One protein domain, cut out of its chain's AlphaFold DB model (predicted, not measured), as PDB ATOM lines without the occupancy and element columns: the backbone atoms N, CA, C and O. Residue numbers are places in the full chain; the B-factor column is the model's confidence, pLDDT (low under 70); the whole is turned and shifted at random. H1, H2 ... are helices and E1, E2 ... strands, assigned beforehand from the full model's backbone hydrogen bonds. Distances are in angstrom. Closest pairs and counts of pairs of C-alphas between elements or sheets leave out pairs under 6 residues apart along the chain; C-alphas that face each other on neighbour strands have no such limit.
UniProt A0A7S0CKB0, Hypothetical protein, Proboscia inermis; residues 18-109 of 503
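Overview. This is residues 18 to 109 of the 503 residues of the protein "Hypothetical protein" of Proboscia inermis (UniProt A0A7S0CKB0). A two-stranded parallel ribbon, E2 and E3, has H2 over one face, with H1 packed on H2. Long H3 stands across the first end of H2, and residues 96 to 101 stick out. The printed part has 92 residues, 48 of them in three named helices and three named strands in the order E1 H1 E2 H2 E3 H3; its class is mixed, helices and strands, and it is loose, with a radius of gyration of the C-alphas of 15.5 A and spans of 52 by 32 by 23 A.

Along the chain. E1, residues 21 to 23, begins at C-alpha 21 (296.281, 357.411, 395.532). H1 is 26 to 30, E2 40 to 43, H2 50 to 57. E3, 69 to 76, measures 23.2 A; H3, 80 to 99, measures 28.7 A, ending at C-alpha 99 (293.298, 393.527, 406.592).

Arrangement. E1 pairs with no named strand. H1 touches H2, closest C-alphas Gly 29 and Ala 56, 4.7 A. E2 and E3 are parallel at 27 degrees, N 43 and O 72 being 2.8 A apart, within hydrogen-bond range. E2, H2, E3 form a strand-helix-strand unit, two parallel strands joined through a helix, with a right-handed crossover. With residues 88 to 92 alone, H3 touches H2 about perpendicular, 84 degrees; the closest C-alphas, Pro 50 and Gln 88, are 5.4 A apart. H1, H2 and H3 have every O i to N i+4 pair within hydrogen-bond range.

Size, cuts and confidence. The farthest C-alphas, Lys 18 and Glu 105, are 52.2 A apart. The printed part has no cut; H2 to E3 is a long link. The model's pLDDT is under 70 at 18 to 19, 32 and 97 to 109.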
ATOM      1  N   LYS A  18     302.246 350.170 397.852       54.16
ATOM      2  CA  LYS A  18     301.030 349.669 397.171       54.16
ATOM      3  C   LYS A  18     299.938 350.694 396.862       54.16
ATOM      4  O   LYS A  18     299.096 350.398 396.017       54.16
ATOM      5  N   HIS A  19     299.930 351.875 397.482       60.53
ATOM      6  CA  HIS A  19     298.816 352.825 397.345       60.53
ATOM      7  C   HIS A  19     299.309 354.210 396.921       60.53
ATOM      8  O   HIS A  19     299.688 355.037 397.742       60.53
ATOM      9  N   LYS A  20     299.282 354.442 395.602       75.62
ATOM     10  CA  LYS A  20     299.693 355.697 394.945       75.62
ATOM     11  C   LYS A  20     298.607 356.778 394.912       75.62
ATOM     12  O   LYS A  20     298.848 357.840 394.348       75.62
ATOM     13  N   VAL A  21     297.420 356.489 395.447       83.00
ATOM     14  CA  VAL A  21     296.281 357.411 395.532       83.00
ATOM     15  C   VAL A  21     295.703 357.334 396.940       83.00
ATOM     16  O   VAL A  21     295.476 356.241 397.459       83.00
ATOM     17  N   PHE A  22     295.457 358.494 397.541       82.75
ATOM     18  CA  PHE A  22     294.684 358.654 398.773       82.75
ATOM     19  C   PHE A  22     293.468 359.535 398.475       82.75
ATOM     20  O   PHE A  22     293.611 360.524 397.759       82.75
ATOM     21  N   LEU A  23     292.303 359.167 399.016       87.19
ATOM     22  CA  LEU A  23     291.019 359.847 398.822       87.19
ATOM     23  C   LEU A  23     290.510 360.408 400.155       87.19
ATOM     24  O   LEU A  23     290.527 359.708 401.170       87.19
ATOM     25  N   ILE A  24     290.078 361.670 400.156       86.75
ATOM     26  CA  ILE A  24     289.543 362.380 401.328       86.75
ATOM     27  C   ILE A  24     288.669 363.564 400.877       86.75
ATOM     28  O   ILE A  24     289.024 364.220 399.902       86.75
ATOM     29  N   SER A  25     287.579 363.857 401.594       88.62
ATOM     30  CA  SER A  25     286.754 365.059 401.382       88.62
ATOM     31  C   SER A  25     287.412 366.319 401.959       88.62
ATOM     32  O   SER A  25     288.232 366.241 402.884       88.62
ATOM     33  N   THR A  26     287.060 367.503 401.453       84.00
ATOM     34  CA  THR A  26     287.627 368.788 401.903       84.00
ATOM     35  C   THR A  26     287.332 369.021 403.387       84.00
ATOM     36  O   THR A  26     288.254 369.263 404.176       84.00
ATOM     37  N   ARG A  27     286.069 368.810 403.794       82.75
ATOM     38  CA  ARG A  27     285.588 368.852 405.186       82.75
ATOM     39  C   ARG A  27     286.416 367.916 406.089       82.75
ATOM     40  O   ARG A  27     286.833 368.321 407.175       82.75
ATOM     41  N   ALA A  28     286.755 366.699 405.644       82.44
ATOM     42  CA  ALA A  28     287.580 365.763 406.421       82.44
ATOM     43  C   ALA A  28     289.079 366.131 406.463       82.44
ATOM     44  O   ALA A  28     289.730 365.923 407.497       82.44
ATOM     45  N   GLY A  29     289.622 366.697 405.378       77.69
ATOM     46  CA  GLY A  29     290.986 367.238 405.303       77.69
ATOM     47  C   GLY A  29     291.198 368.455 406.211       77.69
ATOM     48  O   GLY A  29     292.264 368.612 406.817       77.69
ATOM     49  N   GLY A  30     290.153 369.260 406.414       73.38
ATOM     50  CA  GLY A  30     290.152 370.348 407.389       73.38
ATOM     51  C   GLY A  30     290.491 369.892 408.815       73.38
ATOM     52  O   GLY A  30     291.219 370.577 409.536       73.38
ATOM     53  N   ILE A  31     290.090 368.680 409.216       78.19
ATOM     54  CA  ILE A  31     290.172 368.192 410.605       78.19
ATOM     55  C   ILE A  31     291.523 367.501 410.895       78.19
ATOM     56  O   ILE A  31     291.607 366.307 411.186       78.19
ATOM     57  N   GLY A  32     292.607 368.277 410.819       69.25
ATOM     58  CA  GLY A  32     293.898 367.995 411.473       69.25
ATOM     59  C   GLY A  32     294.781 366.870 410.908       69.25
ATOM     60  O   GLY A  32     295.850 366.623 411.470       69.25
ATOM     61  N   VAL A  33     294.387 366.200 409.821       80.81
ATOM     62  CA  VAL A  33     295.182 365.129 409.183       80.81
ATOM     63  C   VAL A  33     296.512 365.686 408.646       80.81
ATOM     64  O   VAL A  33     296.586 366.843 408.239       80.81
ATOM     65  N   ASN A  34     297.581 364.881 408.641       83.62
ATOM     66  CA  ASN A  34     298.884 365.270 408.091       83.62
ATOM     67  C   ASN A  34     299.193 364.475 406.815       83.62
ATOM     68  O   ASN A  34     299.283 363.252 406.876       83.62
ATOM     69  N   LEU A  35     299.374 365.157 405.681       83.31
ATOM     70  CA  LEU A  35     299.496 364.553 404.345       83.31
ATOM     71  C   LEU A  35     300.840 364.893 403.671       83.31
ATOM     72  O   LEU A  35     300.944 364.987 402.454       83.31
ATOM     73  N   VAL A  36     301.898 365.031 404.474       82.06
ATOM     74  CA  VAL A  36     303.274 365.386 404.063       82.06
ATOM     75  C   VAL A  36     303.915 364.417 403.043       82.06
ATOM     76  O   VAL A  36     304.908 364.761 402.412       82.06
ATOM     77  N   GLY A  37     303.347 363.224 402.826       81.00
ATOM     78  CA  GLY A  37     303.762 362.326 401.736       81.00
ATOM     79  C   GLY A  37     303.267 362.736 400.338       81.00
ATOM     80  O   GLY A  37     303.799 362.257 399.340       81.00
ATOM     81  N   ALA A  38     302.262 363.614 400.244       84.12
ATOM     82  CA  ALA A  38     301.619 363.991 398.987       84.12
ATOM     83  C   ALA A  38     302.530 364.848 398.100       84.12
ATOM     84  O   ALA A  38     303.015 365.888 398.545       84.12
ATOM     85  N   ASN A  39     302.707 364.482 396.827       84.00
ATOM     86  CA  ASN A  39     303.341 365.375 395.850       84.00
ATOM     87  C   ASN A  39     302.326 366.195 395.041       84.00
ATOM     88  O   ASN A  39     302.571 367.360 394.728       84.00
ATOM     89  N   ARG A  40     301.199 365.578 394.680       87.19
ATOM     90  CA  ARG A  40     300.149 366.191 393.862       87.19
ATOM     91  C   ARG A  40     298.843 366.185 394.634       87.19
ATOM     92  O   ARG A  40     298.504 365.161 395.222       87.19
ATOM     93  N   VAL A  41     298.143 367.311 394.605       88.62
ATOM     94  CA  VAL A  41     296.799 367.487 395.158       88.62
ATOM     95  C   VAL A  41     295.877 367.846 394.004       88.62
ATOM     96  O   VAL A  41     296.122 368.839 393.319       88.62
ATOM     97  N   VAL A  42     294.838 367.046 393.783       89.75
ATOM     98  CA  VAL A  42     293.741 367.390 392.868       89.75
ATOM     99  C   VAL A  42     292.526 367.754 393.708       89.75
ATOM    100  O   VAL A  42     292.049 366.910 394.461       89.75
ATOM    101  N   LEU A  43     292.054 368.991 393.590       89.94
ATOM    102  CA  LEU A  43     290.735 369.424 394.038       89.94
ATOM    103  C   LEU A  43     289.765 369.172 392.881       89.94
ATOM    104  O   LEU A  43     289.957 369.739 391.801       89.94
ATOM    105  N   PHE A  44     288.779 368.302 393.100       88.56
ATOM    106  CA  PHE A  44     287.705 368.073 392.133       88.56
ATOM    107  C   PHE A  44     286.776 369.292 392.060       88.56
ATOM    108  O   PHE A  44     286.698 369.928 391.014       88.56
ATOM    109  N   ASP A  45     286.190 369.676 393.195       86.62
ATOM    110  CA  ASP A  45     285.112 370.667 393.262       86.62
ATOM    111  C   ASP A  45     285.594 372.035 393.803       86.62
ATOM    112  O   ASP A  45     286.776 372.255 394.117       86.62
ATOM    113  N   THR A  46     284.663 372.990 393.940       85.12
ATOM    114  CA  THR A  46     284.911 374.312 394.538       85.12
ATOM    115  C   THR A  46     283.939 374.645 395.666       85.12
ATOM    116  O   THR A  46     282.761 374.893 395.416       85.12
ATOM    117  N   SER A  47     284.440 374.769 396.898       85.94
ATOM    118  CA  SER A  47     283.635 375.229 398.037       85.94
ATOM    119  C   SER A  47     283.189 376.689 397.879       85.94
ATOM    120  O   SER A  47     283.971 377.545 397.460       85.94
ATOM    121  N   TRP A  48     282.004 377.052 398.376       85.62
ATOM    122  CA  TRP A  48     281.605 378.468 398.497       85.62
ATOM    123  C   TRP A  48     282.497 379.290 399.450       85.62
ATOM    124  O   TRP A  48     282.480 380.528 399.408       85.62
ATOM    125  N   ASN A  49     283.284 378.620 400.301       86.88
ATOM    126  CA  ASN A  49     284.244 379.208 401.231       86.88
ATOM    127  C   ASN A  49     285.694 378.800 400.869       86.88
ATOM    128  O   ASN A  49     286.064 377.649 401.110       86.88
ATOM    129  N   PRO A  50     286.551 379.717 400.370       86.62
ATOM    130  CA  PRO A  50     287.927 379.381 399.984       86.62
ATOM    131  C   PRO A  50     288.816 378.936 401.158       86.62
ATOM    132  O   PRO A  50     289.838 378.288 400.938       86.62
ATOM    133  N   ALA A  51     288.450 379.247 402.408       86.50
ATOM    134  CA  ALA A  51     289.238 378.854 403.576       86.50
ATOM    135  C   ALA A  51     289.246 377.332 403.814       86.50
ATOM    136  O   ALA A  51     290.223 376.819 404.361       86.50
ATOM    137  N   VAL A  52     288.201 376.607 403.391       86.44
ATOM    138  CA  VAL A  52     288.111 375.141 403.536       86.44
ATOM    139  C   VAL A  52     289.117 374.461 402.605       86.44
ATOM    140  O   VAL A  52     289.972 373.703 403.066       86.44
ATOM    141  N   ASP A  53     289.089 374.818 401.319       88.25
ATOM    142  CA  ASP A  53     290.014 374.322 400.292       88.25
ATOM    143  C   ASP A  53     291.479 374.593 400.678       88.25
ATOM    144  O   ASP A  53     292.330 373.704 400.597       88.25
ATOM    145  N   LEU A  54     291.774 375.807 401.164       86.44
ATOM    146  CA  LEU A  54     293.108 376.182 401.642       86.44
ATOM    147  C   LEU A  54     293.520 375.378 402.886       86.44
ATOM    148  O   LEU A  54     294.651 374.896 402.957       86.44
ATOM    149  N   GLN A  55     292.619 375.170 403.852       88.06
ATOM    150  CA  GLN A  55     292.910 374.380 405.054       88.06
ATOM    151  C   GLN A  55     293.202 372.905 404.725       88.06
ATOM    152  O   GLN A  55     294.087 372.309 405.348       88.06
ATOM    153  N   ALA A  56     292.502 372.329 403.742       87.12
ATOM    154  CA  ALA A  56     292.783 370.993 403.223       87.12
ATOM    155  C   ALA A  56     294.141 370.945 402.493       87.12
ATOM    156  O   ALA A  56     294.961 370.066 402.767       87.12
ATOM    157  N   LEU A  57     294.438 371.933 401.638       87.44
ATOM    158  CA  LEU A  57     295.721 372.044 400.935       87.44
ATOM    159  C   LEU A  57     296.922 372.153 401.896       87.44
ATOM    160  O   LEU A  57     297.930 371.463 401.710       87.44
ATOM    161  N   TYR A  58     296.806 372.937 402.971       87.94
ATOM    162  CA  TYR A  58     297.835 373.067 404.015       87.94
ATOM    163  C   TYR A  58     298.021 371.802 404.884       87.94
ATOM    164  O   TYR A  58     298.801 371.804 405.843       87.94
ATOM    165  N   ARG A  59     297.347 370.684 404.570       86.31
ATOM    166  CA  ARG A  59     297.715 369.353 405.092       86.31
ATOM    167  C   ARG A  59     298.810 368.681 404.261       86.31
ATOM    168  O   ARG A  59     299.576 367.897 404.820       86.31
ATOM    169  N   CYS A  60     298.896 369.007 402.971       85.50
ATOM    170  CA  CYS A  60     299.892 368.507 402.018       85.50
ATOM    171  C   CYS A  60     301.094 369.461 401.904       85.50
ATOM    172  O   CYS A  60     302.248 369.026 401.934       85.50
ATOM    173  N   TYR A  61     300.829 370.770 401.820       86.12
ATOM    174  CA  TYR A  61     301.851 371.813 401.902       86.12
ATOM    175  C   TYR A  61     302.132 372.146 403.374       86.12
ATOM    176  O   TYR A  61     301.462 372.986 403.975       86.12
ATOM    177  N   ARG A  62     303.080 371.421 403.984       85.69
ATOM    178  CA  ARG A  62     303.415 371.551 405.409       85.69
ATOM    179  C   ARG A  62     304.863 371.151 405.704       85.69
ATOM    180  O   ARG A  62     305.459 370.365 404.968       85.69
ATOM    181  N   TYR A  63     305.414 371.662 406.807       84.75
ATOM    182  CA  TYR A  63     306.746 371.304 407.306       84.75
ATOM    183  C   TYR A  63     306.970 369.781 407.354       84.75
ATOM    184  O   TYR A  63     306.099 369.022 407.782       84.75
ATOM    185  N   GLY A  64     308.152 369.351 406.907       81.31
ATOM    186  CA  GLY A  64     308.500 367.944 406.683       81.31
ATOM    187  C   GLY A  64     308.361 367.489 405.225       81.31
ATOM    188  O   GLY A  64     308.948 366.471 404.860       81.31
ATOM    189  N   GLN A  65     307.648 368.247 404.383       82.00
ATOM    190  CA  GLN A  65     307.587 368.020 402.938       82.00
ATOM    191  C   GLN A  65     308.978 368.170 402.298       82.00
ATOM    192  O   GLN A  65     309.720 369.096 402.615       82.00
ATOM    193  N   LYS A  66     309.324 367.250 401.385       83.94
ATOM    194  CA  LYS A  66     310.622 367.205 400.679       83.94
ATOM    195  C   LYS A  66     310.506 367.288 399.154       83.94
ATOM    196  O   LYS A  66     311.509 367.537 398.491       83.94
ATOM    197  N   LYS A  67     309.318 367.047 398.588       84.25
ATOM    198  CA  LYS A  67     309.028 367.157 397.150       84.25
ATOM    199  C   LYS A  67     308.191 368.439 396.914       84.25
ATOM    200  O   LYS A  67     307.330 368.730 397.741       84.25
ATOM    201  N   PRO A  68     308.381 369.199 395.818       86.00
ATOM    202  CA  PRO A  68     307.552 370.376 395.520       86.00
ATOM    203  C   PRO A  68     306.084 369.981 395.310       86.00
ATOM    204  O   PRO A  68     305.820 368.992 394.626       86.00
ATOM    205  N   VAL A  69     305.140 370.734 395.882       87.12
ATOM    206  CA  VAL A  69     303.708 370.385 395.857       87.12
ATOM    207  C   VAL A  69     303.012 371.025 394.656       87.12
ATOM    208  O   VAL A  69     303.034 372.244 394.480       87.12
ATOM    209  N   TYR A  70     302.358 370.194 393.847       88.25
ATOM    210  CA  TYR A  70     301.550 370.621 392.704       88.25
ATOM    211  C   TYR A  70     300.072 370.593 393.079       88.25
ATOM    212  O   TYR A  70     299.588 369.579 393.587       88.25
ATOM    213  N   VAL A  71     299.357 371.683 392.802       89.56
ATOM    214  CA  VAL A  71     297.933 371.819 393.126       89.56
ATOM    215  C   VAL A  71     297.160 372.004 391.837       89.56
ATOM    216  O   VAL A  71     297.419 372.946 391.092       89.56
ATOM    217  N   TYR A  72     296.213 371.110 391.592       89.75
ATOM    218  CA  TYR A  72     295.307 371.160 390.458       89.75
ATOM    219  C   TYR A  72     293.905 371.438 390.983       89.75
ATOM    220  O   TYR A  72     293.456 370.747 391.895       89.75
ATOM    221  N   ARG A  73     293.221 372.424 390.409       88.12
ATOM    222  CA  ARG A  73     291.772 372.588 390.559       88.12
ATOM    223  C   ARG A  73     291.135 372.331 389.201       88.12
ATOM    224  O   ARG A  73     291.549 372.953 388.221       88.12
ATOM    225  N   LEU A  74     290.183 371.410 389.149       88.12
ATOM    226  CA  LEU A  74     289.348 371.200 387.968       88.12
ATOM    227  C   LEU A  74     288.248 372.272 387.950       88.12
ATOM    228  O   LEU A  74     287.781 372.681 389.009       88.12
ATOM    229  N   LEU A  75     287.890 372.773 386.766       85.00
ATOM    230  CA  LEU A  75     286.731 373.647 386.552       85.00
ATOM    231  C   LEU A  75     286.099 373.328 385.194       85.00
ATOM    232  O   LEU A  75     286.793 373.288 384.173       85.00
ATOM    233  N   ILE A  76     284.780 373.190 385.161       82.94
ATOM    234  CA  ILE A  76     283.994 373.148 383.930       82.94
ATOM    235  C   ILE A  76     283.705 374.590 383.492       82.94
ATOM    236  O   ILE A  76     283.199 375.413 384.253       82.94
ATOM    237  N   GLU A  77     284.044 374.915 382.249       76.38
ATOM    238  CA  GLU A  77     283.922 376.274 381.716       76.38
ATOM    239  C   GLU A  77     282.459 376.656 381.434       76.38
ATOM    240  O   GLU A  77     281.734 375.899 380.789       76.38
ATOM    241  N   GLY A  78     282.023 377.851 381.847       71.06
ATOM    242  CA  GLY A  78     280.619 378.276 381.749       71.06
ATOM    243  C   GLY A  78     279.666 377.597 382.747       71.06
ATOM    244  O   GLY A  78     278.465 377.861 382.707       71.06
ATOM    245  N   SER A  79     280.173 376.745 383.647       78.88
ATOM    246  CA  SER A  79     279.382 376.129 384.720       78.88
ATOM    247  C   SER A  79     279.218 377.071 385.927       78.88
ATOM    248  O   SER A  79     279.797 378.160 385.999       78.88
ATOM    249  N   LEU A  80     278.450 376.633 386.930       81.75
ATOM    250  CA  LEU A  80     278.360 377.331 388.215       81.75
ATOM    251  C   LEU A  80     279.711 377.364 388.963       81.75
ATOM    252  O   LEU A  80     279.984 378.333 389.670       81.75
ATOM    253  N   GLU A  81     280.580 376.365 388.777       82.81
ATOM    254  CA  GLU A  81     281.899 376.256 389.428       82.81
ATOM    255  C   GLU A  81     282.811 377.428 389.060       82.81
ATOM    256  O   GLU A  81     283.477 377.998 389.920       82.81
ATOM    257  N   GLU A  82     282.804 377.854 387.793       80.75
ATOM    258  CA  GLU A  82     283.581 379.007 387.328       80.75
ATOM    259  C   GLU A  82     283.166 380.290 388.074       80.75
ATOM    260  O   GLU A  82     284.001 381.126 388.441       80.75
ATOM    261  N   LYS A  83     281.868 380.425 388.372       80.81
ATOM    262  CA  LYS A  83     281.305 381.552 389.126       80.81
ATOM    263  C   LYS A  83     281.584 381.432 390.624       80.81
ATOM    264  O   LYS A  83     281.906 382.442 391.253       80.81
ATOM    265  N   ILE A  84     281.519 380.225 391.192       85.62
ATOM    266  CA  ILE A  84     281.920 379.955 392.582       85.62
ATOM    267  C   ILE A  84     283.407 380.273 392.759       85.62
ATOM    268  O   ILE A  84     283.758 381.007 393.681       85.62
ATOM    269  N   TYR A  85     284.274 379.825 391.850       85.94
ATOM    270  CA  TYR A  85     285.707 380.117 391.858       85.94
ATOM    271  C   TYR A  85     286.001 381.611 391.666       85.94
ATOM    272  O   TYR A  85     286.777 382.186 392.428       85.94
ATOM    273  N   SER A  86     285.311 382.286 390.741       82.12
ATOM    274  CA  SER A  86     285.391 383.750 390.602       82.12
ATOM    275  C   SER A  86     285.026 384.460 391.915       82.12
ATOM    276  O   SER A  86     285.709 385.392 392.345       82.12
ATOM    277  N   ARG A  87     283.984 383.982 392.616       83.06
ATOM    278  CA  ARG A  87     283.602 384.482 393.945       83.06
ATOM    279  C   ARG A  87     284.587 384.064 395.049       83.06
ATOM    280  O   ARG A  87     284.777 384.861 395.961       83.06
ATOM    281  N   GLN A  88     285.253 382.904 394.982       83.56
ATOM    282  CA  GLN A  88     286.360 382.539 395.886       83.56
ATOM    283  C   GLN A  88     287.501 383.556 395.765       83.56
ATOM    284  O   GLN A  88     287.899 384.144 396.769       83.56
ATOM    285  N   VAL A  89     287.987 383.798 394.541       81.88
ATOM    286  CA  VAL A  89     289.091 384.730 394.259       81.88
ATOM    287  C   VAL A  89     288.745 386.139 394.739       81.88
ATOM    288  O   VAL A  89     289.551 386.759 395.434       81.88
ATOM    289  N   ASN A  90     287.523 386.612 394.471       80.62
ATOM    290  CA  ASN A  90     287.056 387.902 394.976       80.62
ATOM    291  C   ASN A  90     286.974 387.927 396.512       80.62
ATOM    292  O   ASN A  90     287.514 388.849 397.116       80.62
ATOM    293  N   LYS A  91     286.385 386.917 397.172       82.25
ATOM    294  CA  LYS A  91     286.340 386.834 398.649       82.25
ATOM    295  C   LYS A  91     287.743 386.880 399.267       82.25
ATOM    296  O   LYS A  91     287.958 387.634 400.210       82.25
ATOM    297  N   THR A  92     288.703 386.130 398.722       79.38
ATOM    298  CA  THR A  92     290.096 386.136 399.195       79.38
ATOM    299  C   THR A  92     290.763 387.496 398.962       79.38
ATOM    300  O   THR A  92     291.296 388.078 399.907       79.38
ATOM    301  N   GLY A  93     290.664 388.059 397.754       76.12
ATOM    302  CA  GLY A  93     291.225 389.375 397.425       76.12
ATOM    303  C   GLY A  93     290.632 390.523 398.251       76.12
ATOM    304  O   GLY A  93     291.361 391.429 398.650       76.12
ATOM    305  N   LEU A  94     289.336 390.464 398.567       77.44
ATOM    306  CA  LEU A  94     288.692 391.386 399.504       77.44
ATOM    307  C   LEU A  94     289.188 391.165 400.935       77.44
ATOM    308  O   LEU A  94     289.531 392.139 401.593       77.44
ATOM    309  N   SER A  95     289.298 389.917 401.407       76.69
ATOM    310  CA  SER A  95     289.763 389.641 402.775       76.69
ATOM    311  C   SER A  95     291.170 390.185 403.046       76.69
ATOM    312  O   SER A  95     291.400 390.754 404.108       76.69
ATOM    313  N   HIS A  96     292.080 390.113 402.066       70.81
ATOM    314  CA  HIS A  96     293.404 390.729 402.174       70.81
ATOM    315  C   HIS A  96     293.297 392.267 402.244       70.81
ATOM    316  O   HIS A  96     293.875 392.882 403.132       70.81
ATOM    317  N   ARG A  97     292.470 392.894 401.392       69.44
ATOM    318  CA  ARG A  97     292.266 394.360 401.383       69.44
ATOM    319  C   ARG A  97     291.619 394.913 402.659       69.44
ATOM    320  O   ARG A  97     291.957 396.023 403.060       69.44
ATOM    321  N   VAL A  98     290.720 394.155 403.297       68.31
ATOM    322  CA  VAL A  98     290.143 394.502 404.613       68.31
ATOM    323  C   VAL A  98     291.240 394.554 405.678       68.31
ATOM    324  O   VAL A  98     291.269 395.487 406.477       68.31
ATOM    325  N   ILE A  99     292.152 393.577 405.672       64.44
ATOM    326  CA  ILE A  99     293.298 393.527 406.592       64.44
ATOM    327  C   ILE A  99     294.263 394.694 406.309       64.44
ATOM    328  O   ILE A  99     294.728 395.335 407.248       64.44
ATOM    329  N   ASP A 100     294.458 395.061 405.037       63.19
ATOM    330  CA  ASP A 100     295.232 396.235 404.592       63.19
ATOM    331  C   ASP A 100     294.524 397.599 404.827       63.19
ATOM    332  O   ASP A 100     294.879 398.596 404.194       63.19
ATOM    333  N   MET A 101     293.497 397.671 405.689       54.25
ATOM    334  CA  MET A 101     292.709 398.881 406.013       54.25
ATOM    335  C   MET A 101     292.006 399.568 404.818       54.25
ATOM    336  O   MET A 101     291.489 400.679 404.944       54.25
ATOM    337  N   LYS A 102     291.928 398.922 403.647       55.88
ATOM    338  CA  LYS A 102     291.281 399.470 402.443       55.88
ATOM    339  C   LYS A 102     289.822 399.032 402.385       55.88
ATOM    340  O   LYS A 102     289.511 398.020 401.760       55.88
ATOM    341  N   ASN A 103     288.955 399.810 403.043       50.09
ATOM    342  CA  ASN A 103     287.512 399.568 403.178       50.09
ATOM    343  C   ASN A 103     286.848 399.150 401.847       50.09
ATOM    344  O   ASN A 103     286.693 399.993 400.959       50.09
ATOM    345  N   PRO A 104     286.435 397.880 401.696       55.78
ATOM    346  CA  PRO A 104     285.711 397.420 400.527       55.78
ATOM    347  C   PRO A 104     284.211 397.378 400.821       55.78
ATOM    348  O   PRO A 104     283.739 396.530 401.581       55.78
ATOM    349  N   GLU A 105     283.460 398.260 400.169       55.38
ATOM    350  CA  GLU A 105     281.999 398.229 400.171       55.38
ATOM    351  C   GLU A 105     281.477 396.856 399.707       55.38
ATOM    352  O   GLU A 105     281.753 396.401 398.593       55.38
ATOM    353  N   ALA A 106     280.711 396.180 400.567       54.53
ATOM    354  CA  ALA A 106     280.189 394.840 400.311       54.53
ATOM    355  C   ALA A 106     278.897 394.883 399.473       54.53
ATOM    356  O   ALA A 106     277.811 394.545 399.945       54.53
ATOM    357  N   HIS A 107     279.004 395.318 398.219       52.84
ATOM    358  CA  HIS A 107     277.878 395.337 397.288       52.84
ATOM    359  C   HIS A 107     277.686 393.972 396.610       52.84
ATOM    360  O   HIS A 107     278.507 393.559 395.796       52.84
ATOM    361  N   PHE A 108     276.555 393.317 396.886       56.12
ATOM    362  CA  PHE A 108     275.969 392.296 396.015       56.12
ATOM    363  C   PHE A 108     274.498 392.639 395.791       56.12
ATOM    364  O   PHE A 108     273.740 392.789 396.749       56.12
ATOM    365  N   SER A 109     274.086 392.780 394.531       62.38
ATOM    366  CA  SER A 109     272.683 393.061 394.193       62.38
ATOM    367  C   SER A 109     271.880 391.772 393.987       62.38
ATOM    368  O   SER A 109     272.432 390.733 393.623       62.38
TER     369      SER A 109